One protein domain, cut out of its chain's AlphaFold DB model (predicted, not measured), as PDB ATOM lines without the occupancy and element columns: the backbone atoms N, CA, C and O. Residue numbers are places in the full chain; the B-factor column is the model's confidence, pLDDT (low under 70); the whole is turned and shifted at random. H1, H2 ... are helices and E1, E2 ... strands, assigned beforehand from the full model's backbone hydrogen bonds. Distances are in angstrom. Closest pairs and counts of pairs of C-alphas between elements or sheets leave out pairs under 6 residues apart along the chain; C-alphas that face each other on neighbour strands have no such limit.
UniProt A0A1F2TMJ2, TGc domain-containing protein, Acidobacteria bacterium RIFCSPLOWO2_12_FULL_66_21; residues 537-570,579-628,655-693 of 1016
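What this domain is: This is residues 537 to 570, 579 to 628 and 655 to 693 of the 1016 residues of the protein "TGc domain-containing protein" of Acidobacteria bacterium RIFCSPLOWO2_12_FULL_66_21 (UniProt A0A1F2TMJ2). A twisted sheet of four long strands makes the largest part, and the small hairpin of E3 and E4 lies partly face to face with it, near E2 and E1, as a loose sandwich. H2 and H3 lie off the sheet on the chain leading into E3, while H1 and H4 only graze the sheet. The printed part has 123 residues with six named strands and four named helices, in the order E1 E2 H1 H2 H3 E3 E4 E5 E6 H4; the large sheet runs E2 E1 E5 E6, all antiparallel, and the class is mixed, helices and strands. The whole is loose, with a radius of gyration of the C-alphas of 17.7 A, and spans 57 by 40 by 24 A.

Where its parts are: Find C-alpha 537 at (153.422, 179.265, 161.278), where E1, residues 537 to 545, begins its 25.9 A. Beside it look for E2, residues 552 to 562, 28.9 A, which bends by 62 degrees at residue 556, and E5, residues 657 to 667, 30.0 A. E6, residues 674 to 682, runs 23.6 A. In the small sheet, E3 is residues 604 to 611, 23.7 A, and E4 residues 614 to 617, 10.0 A. The helices are H1, residues 563 to 566, 5.2 A; H2, residues 584 to 587, 4.9 A; H3, residues 592 to 600, 12.6 A; and H4, residues 683 to 687, 7.6 A, ending at C-alpha 687 at (186.359, 178.498, 171.453).

How they stand to each other: Start at E1 and E5, antiparallel at 163 degrees, with N 540 and O 663 2.9 A apart, within hydrogen-bond range. E1 and E2 form a hairpin with N 541 and O 557 at 2.9 A; E5 and E6 form another with N 662 and O 678 at 2.8 A. In the hairpin of E3 and E4, N 609 and O 616 are 2.9 A apart. The two sheets form a sandwich, two sheets face to face, with best planes 4 degrees apart; the closest C-alphas of E2 and E3 are those of Leu 557 and Gly 607, 6.8 A. H2 and H3 are close but not clearly touching, Leu 587 to Lys 595 being their closest C-alphas at 6.7 A. Every O i to N i+4 pair is within hydrogen-bond range in H3; H4 has 0 of 1, but 2 of 2 O i to N i+3 pairs, and H1 and H2 are too short for an i+4 pair.

The domain as a whole: The farthest C-alphas, of Arg 589 and Gly 670, are 59.4 A apart. Residues 571 to 578 are not printed, a gap of 26.8 A between C-alphas 570 and 579, nor are 629 to 654, a gap of 13.3 A between C-alphas 628 and 655. Of the links printed whole, none is long. Mean pLDDT of the printed part is 82.0, and it is under 70 at residues 548 to 549, 579 to 593 and 595 to 596.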
ATOM      1  N   PHE A 537     152.130 179.593 160.707       95.00
ATOM      2  CA  PHE A 537     153.422 179.265 161.278       95.00
ATOM      3  C   PHE A 537     154.520 179.687 160.298       95.00
ATOM      4  O   PHE A 537     154.484 179.328 159.121       95.00
ATOM      5  N   GLU A 538     155.494 180.443 160.789       95.12
ATOM      6  CA  GLU A 538     156.680 180.865 160.050       95.12
ATOM      7  C   GLU A 538     157.935 180.331 160.753       95.12
ATOM      8  O   GLU A 538     158.105 180.476 161.966       95.12
ATOM      9  N   PHE A 539     158.821 179.735 159.960       95.31
ATOM     10  CA  PHE A 539     160.133 179.252 160.368       95.31
ATOM     11  C   PHE A 539     161.209 180.061 159.644       95.31
ATOM     12  O   PHE A 539     161.173 180.181 158.417       95.31
ATOM     13  N   SER A 540     162.198 180.572 160.382       96.50
ATOM     14  CA  SER A 540     163.368 181.241 159.805       96.50
ATOM     15  C   SER A 540     164.673 180.781 160.453       96.50
ATOM     16  O   SER A 540     164.802 180.819 161.673       96.50
ATOM     17  N   LEU A 541     165.668 180.413 159.642       96.50
ATOM     18  CA  LEU A 541     167.062 180.254 160.072       96.50
ATOM     19  C   LEU A 541     167.801 181.567 159.801       96.50
ATOM     20  O   LEU A 541     167.914 181.985 158.647       96.50
ATOM     21  N   VAL A 542     168.288 182.217 160.854       96.00
ATOM     22  CA  VAL A 542     168.911 183.543 160.810       96.00
ATOM     23  C   VAL A 542     170.380 183.441 161.209       96.00
ATOM     24  O   VAL A 542     170.725 182.904 162.261       96.00
ATOM     25  N   TYR A 543     171.237 183.983 160.357       95.00
ATOM     26  CA  TYR A 543     172.680 184.043 160.513       95.00
ATOM     27  C   TYR A 543     173.098 185.476 160.811       95.00
ATOM     28  O   TYR A 543     172.790 186.393 160.051       95.00
ATOM     29  N   TRP A 544     173.766 185.682 161.937       93.25
ATOM     30  CA  TRP A 544     174.216 186.998 162.365       93.25
ATOM     31  C   TRP A 544     175.716 187.134 162.145       93.25
ATOM     32  O   TRP A 544     176.491 186.298 162.613       93.25
ATOM     33  N   THR A 545     176.122 188.232 161.510       91.38
ATOM     34  CA  THR A 545     177.532 188.608 161.349       91.38
ATOM     35  C   THR A 545     177.830 189.981 161.950       91.38
ATOM     36  O   THR A 545     176.935 190.815 162.105       91.38
ATOM     37  N   GLY A 546     179.090 190.228 162.306       84.62
ATOM     38  CA  GLY A 546     179.581 191.497 162.846       84.62
ATOM     39  C   GLY A 546     179.700 191.549 164.375       84.62
ATOM     40  O   GLY A 546     179.265 190.662 165.110       84.62
ATOM     41  N   THR A 547     180.298 192.631 164.876       75.25
ATOM     42  CA  THR A 547     180.623 192.814 166.301       75.25
ATOM     43  C   THR A 547     179.452 193.388 167.111       75.25
ATOM     44  O   THR A 547     178.474 193.917 166.573       75.25
ATOM     45  N   LYS A 548     179.517 193.265 168.446       60.97
ATOM     46  CA  LYS A 548     178.458 193.702 169.377       60.97
ATOM     47  C   LYS A 548     178.160 195.204 169.188       60.97
ATOM     48  O   LYS A 548     178.974 196.041 169.556       60.97
ATOM     49  N   GLY A 549     176.996 195.523 168.608       65.12
ATOM     50  CA  GLY A 549     176.545 196.892 168.297       65.12
ATOM     51  C   GLY A 549     176.381 197.207 166.801       65.12
ATOM     52  O   GLY A 549     175.647 198.131 166.470       65.12
ATOM     53  N   ASN A 550     176.980 196.415 165.902       78.12
ATOM     54  CA  ASN A 550     176.836 196.531 164.442       78.12
ATOM     55  C   ASN A 550     176.586 195.151 163.804       78.12
ATOM     56  O   ASN A 550     177.208 194.773 162.811       78.12
ATOM     57  N   ARG A 551     175.718 194.357 164.442       83.06
ATOM     58  CA  ARG A 551     175.354 193.021 163.965       83.06
ATOM     59  C   ARG A 551     174.373 193.129 162.799       83.06
ATOM     60  O   ARG A 551     173.384 193.854 162.902       83.06
ATOM     61  N   LYS A 552     174.608 192.374 161.727       88.06
ATOM     62  CA  LYS A 552     173.732 192.292 160.552       88.06
ATOM     63  C   LYS A 552     173.070 190.909 160.494       88.06
ATOM     64  O   LYS A 552     173.796 189.914 160.482       88.06
ATOM     65  N   PRO A 553     171.728 190.823 160.487       92.50
ATOM     66  CA  PRO A 553     171.027 189.563 160.284       92.50
ATOM     67  C   PRO A 553     170.910 189.230 158.794       92.50
ATOM     68  O   PRO A 553     170.546 190.079 157.981       92.50
ATOM     69  N   GLU A 554     171.129 187.967 158.455       93.25
ATOM     70  CA  GLU A 554     170.883 187.385 157.141       93.25
ATOM     71  C   GLU A 554     169.975 186.158 157.293       93.25
ATOM     72  O   GLU A 554     170.234 185.272 158.106       93.25
ATOM     73  N   VAL A 555     168.878 186.094 156.537       95.12
ATOM     74  CA  VAL A 555     167.949 184.952 156.589       95.12
ATOM     75  C   VAL A 555     168.424 183.884 155.606       95.12
ATOM     76  O   VAL A 555     168.354 184.076 154.394       95.12
ATOM     77  N   LEU A 556     168.899 182.751 156.126       94.12
ATOM     78  CA  LEU A 556     169.422 181.639 155.323       94.12
ATOM     79  C   LEU A 556     168.321 180.739 154.768       94.12
ATOM     80  O   LEU A 556     168.460 180.188 153.677       94.12
ATOM     81  N   LEU A 557     167.252 180.551 155.539       94.38
ATOM     82  CA  LEU A 557     166.094 179.736 155.187       94.38
ATOM     83  C   LEU A 557     164.857 180.413 155.758       94.38
ATOM     84  O   LEU A 557     164.861 180.788 156.928       94.38
ATOM     85  N   LYS A 558     163.801 180.528 154.952       94.50
ATOM     86  CA  LYS A 558     162.483 180.968 155.405       94.50
ATOM     87  C   LYS A 558     161.406 180.069 154.815       94.50
ATOM     88  O   LYS A 558     161.431 179.785 153.620       94.50
ATOM     89  N   ALA A 559     160.458 179.657 155.643       91.88
ATOM     90  CA  ALA A 559     159.276 178.938 155.204       91.88
ATOM     91  C   ALA A 559     158.053 179.374 156.005       91.88
ATOM     92  O   ALA A 559     158.157 179.765 157.167       91.88
ATOM     93  N   GLU A 560     156.897 179.275 155.367       91.75
ATOM     94  CA  GLU A 560     155.617 179.651 155.945       91.75
ATOM     95  C   GLU A 560     154.581 178.584 155.594       91.75
ATOM     96  O   GLU A 560     154.567 178.069 154.474       91.75
ATOM     97  N   SER A 561     153.722 178.253 156.553       91.38
ATOM     98  CA  SER A 561     152.603 177.336 156.361       91.38
ATOM     99  C   SER A 561     151.366 177.848 157.093       91.38
ATOM    100  O   SER A 561     151.463 178.412 158.188       91.38
ATOM    101  N   ALA A 562     150.188 177.650 156.500       93.81
ATOM    102  CA  ALA A 562     148.942 177.842 157.229       93.81
ATOM    103  C   ALA A 562     148.840 176.767 158.321       93.81
ATOM    104  O   ALA A 562     149.141 175.597 158.087       93.81
ATOM    105  N   ALA A 563     148.378 177.143 159.513       94.19
ATOM    106  CA  ALA A 563     148.237 176.203 160.626       94.19
ATOM    107  C   ALA A 563     147.321 175.017 160.265       94.19
ATOM    108  O   ALA A 563     147.596 173.887 160.664       94.19
ATOM    109  N   ALA A 564     146.290 175.274 159.450       94.06
ATOM    110  CA  ALA A 564     145.355 174.277 158.933       94.06
ATOM    111  C   ALA A 564     146.026 173.190 158.075       94.06
ATOM    112  O   ALA A 564     145.569 172.049 158.074       94.06
ATOM    113  N   ASP A 565     147.107 173.534 157.370       92.25
ATOM    114  CA  ASP A 565     147.825 172.616 156.483       92.25
ATOM    115  C   ASP A 565     148.965 171.903 157.218       92.25
ATOM    116  O   ASP A 565     149.200 170.717 156.996       92.25
ATOM    117  N   ALA A 566     149.639 172.594 158.142       91.31
ATOM    118  CA  ALA A 566     150.830 172.098 158.834       91.31
ATOM    119  C   ALA A 566     150.617 170.786 159.620       91.31
ATOM    120  O   ALA A 566     151.540 169.983 159.721       91.31
ATOM    121  N   LEU A 567     149.405 170.514 160.127       90.00
ATOM    122  CA  LEU A 567     149.087 169.233 160.785       90.00
ATOM    123  C   LEU A 567     149.072 168.045 159.803       90.00
ATOM    124  O   LEU A 567     149.334 166.905 160.189       90.00
ATOM    125  N   PHE A 568     148.740 168.303 158.537       90.50
ATOM    126  CA  PHE A 568     148.650 167.295 157.477       90.50
ATOM    127  C   PHE A 568     149.870 167.292 156.547       90.50
ATOM    128  O   PHE A 568     150.028 166.366 155.753       90.50
ATOM    129  N   GLU A 569     150.735 168.300 156.661       88.25
ATOM    130  CA  GLU A 569     152.049 168.399 156.028       88.25
ATOM    131  C   GLU A 569     153.125 168.450 157.130       88.25
ATOM    132  O   GLU A 569     153.621 169.537 157.429       88.25
ATOM    133  N   PRO A 570     153.493 167.307 157.752       80.75
ATOM    134  CA  PRO A 570     154.401 167.300 158.896       80.75
ATOM    135  C   PRO A 570     155.712 168.026 158.591       80.75
ATOM    136  O   PRO A 570     156.201 167.989 157.457       80.75
ATOM    137  N   GLU A 579     178.984 169.763 152.171       63.34
ATOM    138  CA  GLU A 579     180.051 169.067 151.450       63.34
ATOM    139  C   GLU A 579     180.507 167.861 152.282       63.34
ATOM    140  O   GLU A 579     180.589 167.944 153.510       63.34
ATOM    141  N   THR A 580     180.816 166.735 151.633       50.78
ATOM    142  CA  THR A 580     181.419 165.566 152.287       50.78
ATOM    143  C   THR A 580     182.887 165.435 151.896       50.78
ATOM    144  O   THR A 580     183.226 165.301 150.724       50.78
ATOM    145  N   THR A 581     183.781 165.446 152.887       45.81
ATOM    146  CA  THR A 581     185.229 165.239 152.694       45.81
ATOM    147  C   THR A 581     185.647 163.770 152.798       45.81
ATOM    148  O   THR A 581     186.737 163.417 152.351       45.81
ATOM    149  N   VAL A 582     184.799 162.893 153.358       47.72
ATOM    150  CA  VAL A 582     185.134 161.487 153.635       47.72
ATOM    151  C   VAL A 582     184.042 160.548 153.119       47.72
ATOM    152  O   VAL A 582     182.871 160.681 153.469       47.72
ATOM    153  N   GLY A 583     184.426 159.582 152.279       42.28
ATOM    154  CA  GLY A 583     183.520 158.547 151.773       42.28
ATOM    155  C   GLY A 583     183.222 157.441 152.807       42.28
ATOM    156  O   GLY A 583     184.047 157.177 153.681       42.28
ATOM    157  N   PRO A 584     182.088 156.729 152.694       38.50
ATOM    158  CA  PRO A 584     181.642 155.732 153.678       38.50
ATOM    159  C   PRO A 584     182.605 154.553 153.854       38.50
ATOM    160  O   PRO A 584     182.870 154.129 154.976       38.50
ATOM    161  N   ASN A 585     183.237 154.099 152.769       43.09
ATOM    162  CA  ASN A 585     184.284 153.073 152.832       43.09
ATOM    163  C   ASN A 585     185.527 153.527 153.614       43.09
ATOM    164  O   ASN A 585     186.247 152.694 154.160       43.09
ATOM    165  N   ALA A 586     185.795 154.836 153.657       50.59
ATOM    166  CA  ALA A 586     186.884 155.397 154.447       50.59
ATOM    167  C   ALA A 586     186.471 155.555 155.918       50.59
ATOM    168  O   ALA A 586     187.243 155.175 156.791       50.59
ATOM    169  N   LEU A 587     185.238 156.000 156.199       47.41
ATOM    170  CA  LEU A 587     184.682 156.085 157.561       47.41
ATOM    171  C   LEU A 587     184.632 154.724 158.267       47.41
ATOM    172  O   LEU A 587     184.977 154.634 159.443       47.41
ATOM    173  N   GLY A 588     184.262 153.655 157.553       47.00
ATOM    174  CA  GLY A 588     184.206 152.301 158.113       47.00
ATOM    175  C   GLY A 588     185.561 151.749 158.576       47.00
ATOM    176  O   GLY A 588     185.604 150.876 159.437       47.00
ATOM    177  N   ARG A 589     186.667 152.287 158.043       56.09
ATOM    178  CA  ARG A 589     188.048 151.884 158.367       56.09
ATOM    179  C   ARG A 589     188.707 152.766 159.430       56.09
ATOM    180  O   ARG A 589     189.823 152.468 159.842       56.09
ATOM    181  N   MET A 590     188.046 153.853 159.832       59.03
ATOM    182  CA  MET A 590     188.567 154.805 160.808       59.03
ATOM    183  C   MET A 590     188.331 154.332 162.246       59.03
ATOM    184  O   MET A 590     187.306 153.712 162.550       59.03
ATOM    185  N   ASP A 591     189.242 154.684 163.149       65.25
ATOM    186  CA  ASP A 591     189.020 154.557 164.591       65.25
ATOM    187  C   ASP A 591     188.076 155.662 165.128       65.25
ATOM    188  O   ASP A 591     187.612 156.542 164.395       65.25
ATOM    189  N   ALA A 592     187.726 155.589 166.415       59.06
ATOM    190  CA  ALA A 592     186.815 156.541 167.055       59.06
ATOM    191  C   ALA A 592     187.328 157.993 167.009       59.06
ATOM    192  O   ALA A 592     186.556 158.915 166.736       59.06
ATOM    193  N   ALA A 593     188.628 158.201 167.236       69.44
ATOM    194  CA  ALA A 593     189.237 159.527 167.259       69.44
ATOM    195  C   ALA A 593     189.269 160.149 165.856       69.44
ATOM    196  O   ALA A 593     188.933 161.321 165.690       69.44
ATOM    197  N   GLN A 594     189.581 159.350 164.834       70.94
ATOM    198  CA  GLN A 594     189.572 159.755 163.427       70.94
ATOM    199  C   GLN A 594     188.171 160.160 162.947       70.94
ATOM    200  O   GLN A 594     188.033 161.138 162.213       70.94
ATOM    201  N   LYS A 595     187.118 159.460 163.391       64.19
ATOM    202  CA  LYS A 595     185.721 159.824 163.079       64.19
ATOM    203  C   LYS A 595     185.315 161.149 163.715       64.19
ATOM    204  O   LYS A 595     184.702 161.983 163.052       64.19
ATOM    205  N   ILE A 596     185.675 161.359 164.982       67.62
ATOM    206  CA  ILE A 596     185.419 162.624 165.684       67.62
ATOM    207  C   ILE A 596     186.151 163.774 164.986       67.62
ATOM    208  O   ILE A 596     185.574 164.841 164.784       67.62
ATOM    209  N   GLU A 597     187.391 163.549 164.558       75.69
ATOM    210  CA  GLU A 597     188.174 164.547 163.834       75.69
ATOM    211  C   GLU A 597     187.579 164.859 162.451       75.69
ATOM    212  O   GLU A 597     187.520 166.018 162.042       75.69
ATOM    213  N   ALA A 598     187.045 163.861 161.742       71.06
ATOM    214  CA  ALA A 598     186.323 164.086 160.490       71.06
ATOM    215  C   ALA A 598     185.079 164.972 160.691       71.06
ATOM    216  O   ALA A 598     184.858 165.899 159.911       71.06
ATOM    217  N   LEU A 599     184.307 164.743 161.763       70.31
ATOM    218  CA  LEU A 599     183.153 165.579 162.118       70.31
ATOM    219  C   LEU A 599     183.566 167.013 162.475       70.31
ATOM    220  O   LEU A 599     182.931 167.962 162.015       70.31
ATOM    221  N   ARG A 600     184.658 167.192 163.232       75.38
ATOM    222  CA  ARG A 600     185.201 168.527 163.539       75.38
ATOM    223  C   ARG A 600     185.646 169.286 162.303       75.38
ATOM    224  O   ARG A 600     185.631 170.510 162.333       75.38
ATOM    225  N   ASN A 601     186.060 168.591 161.246       78.19
ATOM    226  CA  ASN A 601     186.565 169.198 160.017       78.19
ATOM    227  C   ASN A 601     185.480 169.537 158.991       78.19
ATOM    228  O   ASN A 601     185.793 170.093 157.938       78.19
ATOM    229  N   VAL A 602     184.204 169.290 159.298       75.94
ATOM    230  CA  VAL A 602     183.099 169.829 158.501       75.94
ATOM    231  C   VAL A 602     183.082 171.353 158.652       75.94
ATOM    232  O   VAL A 602     183.027 171.883 159.762       75.94
ATOM    233  N   ARG A 603     183.180 172.070 157.527       82.62
ATOM    234  CA  ARG A 603     183.235 173.544 157.500       82.62
ATOM    235  C   ARG A 603     181.985 174.187 156.915       82.62
ATOM    236  O   ARG A 603     181.644 175.283 157.336       82.62
ATOM    237  N   LYS A 604     181.307 173.515 155.980       84.75
ATOM    238  CA  LYS A 604     180.113 174.038 155.309       84.75
ATOM    239  C   LYS A 604     178.874 173.253 155.703       84.75
ATOM    240  O   LYS A 604     178.869 172.022 155.662       84.75
ATOM    241  N   PHE A 605     177.816 173.980 156.019       85.31
ATOM    242  CA  PHE A 605     176.547 173.455 156.498       85.31
ATOM    243  C   PHE A 605     175.401 174.013 155.663       85.31
ATOM    244  O   PHE A 605     175.509 175.086 155.074       85.31
ATOM    245  N   GLN A 606     174.288 173.292 155.622       84.69
ATOM    246  CA  GLN A 606     173.061 173.738 154.983       84.69
ATOM    247  C   GLN A 606     171.866 173.388 155.867       84.69
ATOM    248  O   GLN A 606     171.711 172.243 156.294       84.69
ATOM    249  N   GLY A 607     171.012 174.381 156.121       87.00
ATOM    250  CA  GLY A 607     169.696 174.160 156.713       87.00
ATOM    251  C   GLY A 607     168.716 173.641 155.662       87.00
ATOM    252  O   GLY A 607     168.682 174.163 154.549       87.00
ATOM    253  N   VAL A 608     167.908 172.642 155.995       83.38
ATOM    254  CA  VAL A 608     166.844 172.112 155.131       83.38
ATOM    255  C   VAL A 608     165.580 171.960 155.966       83.38
ATOM    256  O   VAL A 608     165.619 171.362 157.037       83.38
ATOM    257  N   LEU A 609     164.464 172.494 155.476       86.69
ATOM    258  CA  LEU A 609     163.140 172.307 156.064       86.69
ATOM    259  C   LEU A 609     162.276 171.500 155.097       86.69
ATOM    260  O   LEU A 609     162.244 171.780 153.899       86.69
ATOM    261  N   ARG A 610     161.547 170.518 155.610       85.25
ATOM    262  CA  ARG A 610     160.567 169.743 154.852       85.25
ATOM    263  C   ARG A 610     159.175 169.967 155.413       85.25
ATOM    264  O   ARG A 610     159.015 170.002 156.624       85.25
ATOM    265  N   ALA A 611     158.194 170.077 154.525       85.06
ATOM    266  CA  ALA A 611     156.771 170.169 154.840       85.06
ATOM    267  C   ALA A 611     156.024 169.150 153.973       85.06
ATOM    268  O   ALA A 611     155.822 169.362 152.773       85.06
ATOM    269  N   GLY A 612     155.703 167.984 154.538       77.88
ATOM    270  CA  GLY A 612     155.203 166.854 153.753       77.88
ATOM    271  C   GLY A 612     156.175 166.465 152.624       77.88
ATOM    272  O   GLY A 612     157.320 166.082 152.869       77.88
ATOM    273  N   SER A 613     155.730 166.555 151.370       74.25
ATOM    274  CA  SER A 613     156.569 166.278 150.191       74.25
ATOM    275  C   SER A 613     157.429 167.464 149.735       74.25
ATOM    276  O   SER A 613     158.326 167.279 148.912       74.25
ATOM    277  N   LYS A 614     157.180 168.676 150.247       81.88
ATOM    278  CA  LYS A 614     157.911 169.888 149.861       81.88
ATOM    279  C   LYS A 614     159.226 169.963 150.633       81.88
ATOM    280  O   LYS A 614     159.254 169.726 151.839       81.88
ATOM    281  N   VAL A 615     160.304 170.331 149.947       82.94
ATOM    282  CA  VAL A 615     161.638 170.511 150.536       82.94
ATOM    283  C   VAL A 615     162.117 171.926 150.238       82.94
ATOM    284  O   VAL A 615     162.150 172.339 149.082       82.94
ATOM    285  N   VAL A 616     162.496 172.661 151.279       83.94
ATOM    286  CA  VAL A 616     163.034 174.021 151.207       83.94
ATOM    287  C   VAL A 616     164.477 173.981 151.704       83.94
ATOM    288  O   VAL A 616     164.733 173.803 152.894       83.94
ATOM    289  N   GLY A 617     165.431 174.106 150.781       84.25
ATOM    290  CA  GLY A 617     166.853 174.218 151.106       84.25
ATOM    291  C   GLY A 617     167.236 175.665 151.403       84.25
ATOM    292  O   GLY A 617     166.880 176.570 150.651       84.25
ATOM    293  N   GLY A 618     167.971 175.885 152.489       86.50
ATOM    294  CA  GLY A 618     168.564 177.174 152.829       86.50
ATOM    295  C   GLY A 618     169.857 177.432 152.058       86.50
ATOM    296  O   GLY A 618     170.395 176.542 151.389       86.50
ATOM    297  N   ARG A 619     170.376 178.656 152.144       90.81
ATOM    298  CA  ARG A 619     171.717 178.986 151.640       90.81
ATOM    299  C   ARG A 619     172.783 178.282 152.491       90.81
ATOM    300  O   ARG A 619     172.676 178.330 153.721       90.81
ATOM    301  N   PRO A 620     173.778 177.612 151.883       91.06
ATOM    302  CA  PRO A 620     174.881 177.045 152.645       91.06
ATOM    303  C   PRO A 620     175.681 178.134 153.368       91.06
ATOM    304  O   PRO A 620     175.785 179.262 152.884       91.06
ATOM    305  N   PHE A 621     176.260 177.793 154.513       91.75
ATOM    306  CA  PHE A 621     177.008 178.715 155.368       91.75
ATOM    307  C   PHE A 621     178.171 178.009 156.070       91.75
ATOM    308  O   PHE A 621     178.190 176.779 156.180       91.75
ATOM    309  N   ASP A 622     179.130 178.784 156.568       91.31
ATOM    310  CA  ASP A 622     180.152 178.320 157.506       91.31
ATOM    311  C   ASP A 622     180.080 179.066 158.849       91.31
ATOM    312  O   ASP A 622     179.263 179.964 159.057       91.31
ATOM    313  N   LEU A 623     180.922 178.662 159.799       90.75
ATOM    314  CA  LEU A 623     181.031 179.306 161.114       90.75
ATOM    315  C   LEU A 623     182.170 180.339 161.172       90.75
ATOM    316  O   LEU A 623     182.551 180.764 162.259       90.75
ATOM    317  N   ALA A 624     182.730 180.719 160.018       88.06
ATOM    318  CA  ALA A 624     183.759 181.750 159.898       88.06
ATOM    319  C   ALA A 624     183.175 183.110 159.485       88.06
ATOM    320  O   ALA A 624     183.817 184.132 159.713       88.06
ATOM    321  N   GLY A 625     181.958 183.130 158.933       86.12
ATOM    322  CA  GLY A 625     181.282 184.360 158.523       86.12
ATOM    323  C   GLY A 625     180.684 184.331 157.122       86.12
ATOM    324  O   GLY A 625     180.071 185.311 156.701       86.12
ATOM    325  N   HIS A 626     180.883 183.247 156.372       87.69
ATOM    326  CA  HIS A 626     180.565 183.198 154.953       87.69
ATOM    327  C   HIS A 626     179.249 182.473 154.674       87.69
ATOM    328  O   HIS A 626     178.958 181.407 155.225       87.69
ATOM    329  N   THR A 627     178.486 183.031 153.738       87.44
ATOM    330  CA  THR A 627     177.333 182.391 153.103       87.44
ATOM    331  C   THR A 627     177.643 182.132 151.632       87.44
ATOM    332  O   THR A 627     178.400 182.867 150.997       87.44
ATOM    333  N   PHE A 628     177.088 181.055 151.086       85.00
ATOM    334  CA  PHE A 628     177.350 180.609 149.719       85.00
ATOM    335  C   PHE A 628     176.054 180.613 148.899       85.00
ATOM    336  O   PHE A 628     174.951 180.463 149.439       85.00
ATOM    337  N   PRO A 655     183.028 189.171 157.061       70.69
ATOM    338  CA  PRO A 655     182.230 189.566 158.207       70.69
ATOM    339  C   PRO A 655     182.313 188.477 159.285       70.69
ATOM    340  O   PRO A 655     182.035 187.323 159.012       70.69
ATOM    341  N   GLU A 656     182.709 188.824 160.509       86.25
ATOM    342  CA  GLU A 656     182.915 187.848 161.591       86.25
ATOM    343  C   GLU A 656     181.592 187.167 161.992       86.25
ATOM    344  O   GLU A 656     180.594 187.854 162.235       86.25
ATOM    345  N   PHE A 657     181.567 185.830 162.075       91.50
ATOM    346  CA  PHE A 657     180.403 185.090 162.579       91.50
ATOM    347  C   PHE A 657     180.070 185.518 164.011       91.50
ATOM    348  O   PHE A 657     180.928 185.487 164.892       91.50
ATOM    349  N   ALA A 658     178.810 185.875 164.261       90.75
ATOM    350  CA  ALA A 658     178.337 186.224 165.594       90.75
ATOM    351  C   ALA A 658     177.504 185.095 166.198       90.75
ATOM    352  O   ALA A 658     177.848 184.573 167.260       90.75
ATOM    353  N   GLU A 659     176.377 184.755 165.567       91.81
ATOM    354  CA  GLU A 659     175.403 183.803 166.107       91.81
ATOM    355  C   GLU A 659     174.570 183.158 164.993       91.81
ATOM    356  O   GLU A 659     174.236 183.793 163.993       91.81
ATOM    357  N   LEU A 660     174.165 181.909 165.206       94.19
ATOM    358  CA  LEU A 660     173.177 181.201 164.400       94.19
ATOM    359  C   LEU A 660     171.914 181.005 165.240       94.19
ATOM    360  O   LEU A 660     171.984 180.496 166.362       94.19
ATOM    361  N   GLN A 661     170.761 181.404 164.710       93.19
ATOM    362  CA  GLN A 661     169.491 181.370 165.430       93.19
ATOM    363  C   GLN A 661     168.369 180.800 164.565       93.19
ATOM    364  O   GLN A 661     168.337 181.006 163.356       93.19
ATOM    365  N   VAL A 662     167.403 180.146 165.200       93.19
ATOM    366  CA  VAL A 662     166.099 179.858 164.602       93.19
ATOM    367  C   VAL A 662     165.057 180.784 165.209       93.19
ATOM    368  O   VAL A 662     165.032 180.995 166.421       93.19
ATOM    369  N   VAL A 663     164.193 181.334 164.362       92.44
ATOM    370  CA  VAL A 663     163.049 182.156 164.746       92.44
ATOM    371  C   VAL A 663     161.775 181.440 164.313       92.44
ATOM    372  O   VAL A 663     161.581 181.153 163.132       92.44
ATOM    373  N   LEU A 664     160.922 181.153 165.289       92.38
ATOM    374  CA  LEU A 664     159.616 180.526 165.128       92.38
ATOM    375  C   LEU A 664     158.563 181.587 165.402       92.38
ATOM    376  O   LEU A 664     158.627 182.268 166.428       92.38
ATOM    377  N   ARG A 665     157.596 181.745 164.504       93.19
ATOM    378  CA  ARG A 665     156.565 182.769 164.650       93.19
ATOM    379  C   ARG A 665     155.185 182.201 164.367       93.19
ATOM    380  O   ARG A 665     154.965 181.575 163.335       93.19
ATOM    381  N   LEU A 666     154.257 182.461 165.283       92.56
ATOM    382  CA  LEU A 666     152.838 182.162 165.123       92.56
ATOM    383  C   LEU A 666     152.079 183.478 164.969       92.56
ATOM    384  O   LEU A 666     152.211 184.393 165.788       92.56
ATOM    385  N   THR A 667     151.285 183.588 163.909       92.94
ATOM    386  CA  THR A 667     150.429 184.754 163.656       92.94
ATOM    387  C   THR A 667     148.990 184.307 163.500       92.94
ATOM    388  O   THR A 667     148.735 183.333 162.796       92.94
ATOM    389  N   GLY A 668     148.055 185.041 164.098       90.62
ATOM    390  CA  GLY A 668     146.634 184.737 163.994       90.62
ATOM    391  C   GLY A 668     145.747 185.975 164.162       90.62
ATOM    392  O   GLY A 668     146.213 187.022 164.627       90.62
ATOM    393  N   PRO A 669     144.465 185.885 163.782       89.38
ATOM    394  CA  PRO A 669     143.576 187.037 163.706       89.38
ATOM    395  C   PRO A 669     143.220 187.587 165.089       89.38
ATOM    396  O   PRO A 669     142.768 186.864 165.978       89.38
ATOM    397  N   GLY A 670     143.337 188.905 165.252       78.69
ATOM    398  CA  GLY A 670     142.944 189.600 166.479       78.69
ATOM    399  C   GLY A 670     143.945 189.498 167.632       78.69
ATOM    400  O   GLY A 670     143.565 189.825 168.757       78.69
ATOM    401  N   ARG A 671     145.194 189.074 167.377       74.88
ATOM    402  CA  ARG A 671     146.268 189.023 168.380       74.88
ATOM    403  C   ARG A 671     147.634 189.439 167.852       74.88
ATOM    404  O   ARG A 671     147.897 189.410 166.654       74.88
ATOM    405  N   ALA A 672     148.502 189.824 168.787       81.56
ATOM    406  CA  ALA A 672     149.902 190.076 168.499       81.56
ATOM    407  C   ALA A 672     150.612 188.761 168.119       81.56
ATOM    408  O   ALA A 672     150.350 187.739 168.755       81.56
ATOM    409  N   PRO A 673     151.513 188.781 167.123       85.12
ATOM    410  CA  PRO A 673     152.348 187.636 166.791       85.12
ATOM    411  C   PRO A 673     153.131 187.127 167.999       85.12
ATOM    412  O   PRO A 673     153.785 187.909 168.689       85.12
ATOM    413  N   MET A 674     153.117 185.816 168.205       84.75
ATOM    414  CA  MET A 674     154.036 185.148 169.119       84.75
ATOM    415  C   MET A 674     155.328 184.865 168.352       84.75
ATOM    416  O   MET A 674     155.291 184.449 167.194       84.75
ATOM    417  N   THR A 675     156.478 185.165 168.949       85.62
ATOM    418  CA  THR A 675     157.793 184.908 168.350       85.62
ATOM    419  C   THR A 675     158.692 184.268 169.391       85.62
ATOM    420  O   THR A 675     158.826 184.791 170.496       85.62
ATOM    421  N   GLN A 676     159.320 183.157 169.024       80.56
ATOM    422  CA  GLN A 676     160.313 182.481 169.838       80.56
ATOM    423  C   GLN A 676     161.631 182.382 169.073       80.56
ATOM    424  O   GLN A 676     161.668 181.976 167.912       80.56
ATOM    425  N   THR A 677     162.723 182.736 169.746       85.12
ATOM    426  CA  THR A 677     164.076 182.671 169.191       85.12
ATOM    427  C   THR A 677     164.890 181.614 169.927       85.12
ATOM    428  O   THR A 677     164.955 181.606 171.157       85.12
ATOM    429  N   ARG A 678     165.534 180.727 169.167       82.62
ATOM    430  CA  ARG A 678     166.429 179.677 169.656       82.62
ATOM    431  C   ARG A 678     167.831 179.929 169.120       82.62
ATOM    432  O   ARG A 678     168.059 179.837 167.917       82.62
ATOM    433  N   THR A 679     168.772 180.258 169.998       86.50
ATOM    434  CA  THR A 679     170.186 180.361 169.618       86.50
ATOM    435  C   THR A 679     170.779 178.964 169.503       86.50
ATOM    436  O   THR A 679     170.799 178.228 170.485       86.50
ATOM    437  N   LEU A 680     171.252 178.609 168.310       87.75
ATOM    438  CA  LEU A 680     171.850 177.307 168.026       87.75
ATOM    439  C   LEU A 680     173.351 177.294 168.322       87.75
ATOM    440  O   LEU A 680     173.838 176.354 168.940       87.75
ATOM    441  N   VAL A 681     174.063 178.341 167.885       90.31
ATOM    442  CA  VAL A 681     175.515 178.509 168.067       90.31
ATOM    443  C   VAL A 681     175.832 179.985 168.271       90.31
ATOM    444  O   VAL A 681     175.289 180.841 167.569       90.31
ATOM    445  N   ARG A 682     176.742 180.293 169.193       89.81
ATOM    446  CA  ARG A 682     177.375 181.607 169.359       89.81
ATOM    447  C   ARG A 682     178.852 181.533 168.994       89.81
ATOM    448  O   ARG A 682     179.487 180.498 169.160       89.81
ATOM    449  N   ALA A 683     179.432 182.662 168.600       88.44
ATOM    450  CA  ALA A 683     180.869 182.777 168.351       88.44
ATOM    451  C   ALA A 683     181.723 182.336 169.555       88.44
ATOM    452  O   ALA A 683     182.781 181.735 169.382       88.44
ATOM    453  N   ALA A 684     181.242 182.584 170.778       86.00
ATOM    454  CA  ALA A 684     181.906 182.142 172.004       86.00
ATOM    455  C   ALA A 684     181.984 180.608 172.123       86.00
ATOM    456  O   ALA A 684     182.976 180.092 172.633       86.00
ATOM    457  N   ASP A 685     180.987 179.885 171.602       86.12
ATOM    458  CA  ASP A 685     180.920 178.424 171.686       86.12
ATOM    459  C   ASP A 685     182.017 177.768 170.828       86.12
ATOM    460  O   ASP A 685     182.498 176.685 171.160       86.12
ATOM    461  N   LEU A 686     182.481 178.446 169.769       87.31
ATOM    462  CA  LEU A 686     183.544 177.959 168.879       87.31
ATOM    463  C   LEU A 686     184.899 177.806 169.584       87.31
ATOM    464  O   LEU A 686     185.748 177.046 169.126       87.31
ATOM    465  N   GLN A 687     185.111 178.532 170.686       86.88
ATOM    466  CA  GLN A 687     186.359 178.498 171.453       86.88
ATOM    467  C   GLN A 687     186.393 177.347 172.468       86.88
ATOM    468  O   GLN A 687     187.418 177.104 173.110       86.88
ATOM    469  N   THR A 688     185.282 176.627 172.633       85.25
ATOM    470  CA  THR A 688     185.182 175.524 173.589       85.25
ATOM    471  C   THR A 688     185.894 174.283 173.031       85.25
ATOM    472  O   THR A 688     185.572 173.855 171.922       85.25
ATOM    473  N   PRO A 689     186.811 173.623 173.771       82.38
ATOM    474  CA  PRO A 689     187.528 172.437 173.271       82.38
ATOM    475  C   PRO A 689     186.602 171.284 172.856       82.38
ATOM    476  O   PRO A 689     186.903 170.494 171.956       82.38
ATOM    477  N   THR A 690     185.444 171.194 173.504       82.94
ATOM    478  CA  THR A 690     184.420 170.186 173.250       82.94
ATOM    479  C   THR A 690     183.400 170.603 172.194       82.94
ATOM    480  O   THR A 690     182.454 169.857 171.978       82.94
ATOM    481  N   PHE A 691     183.577 171.748 171.519       86.69
ATOM    482  CA  PHE A 691     182.614 172.260 170.543       86.69
ATOM    483  C   PHE A 691     182.210 171.197 169.515       86.69
ATOM    484  O   PHE A 691     183.061 170.550 168.890       86.69
ATOM    485  N   ALA A 692     180.900 171.049 169.342       81.38
ATOM    486  CA  ALA A 692     180.297 170.216 168.323       81.38
ATOM    487  C   ALA A 692     179.726 171.092 167.194       81.38
ATOM    488  O   ALA A 692     179.100 172.116 167.473       81.38
ATOM    489  N   PRO A 693     179.917 170.710 165.916       80.81
ATOM    490  CA  PRO A 693     179.301 171.418 164.801       80.81
ATOM    491  C   PRO A 693     177.767 171.381 164.926       80.81
ATOM    492  O   PRO A 693     177.241 170.435 165.518       80.81
TER     493      PRO A 693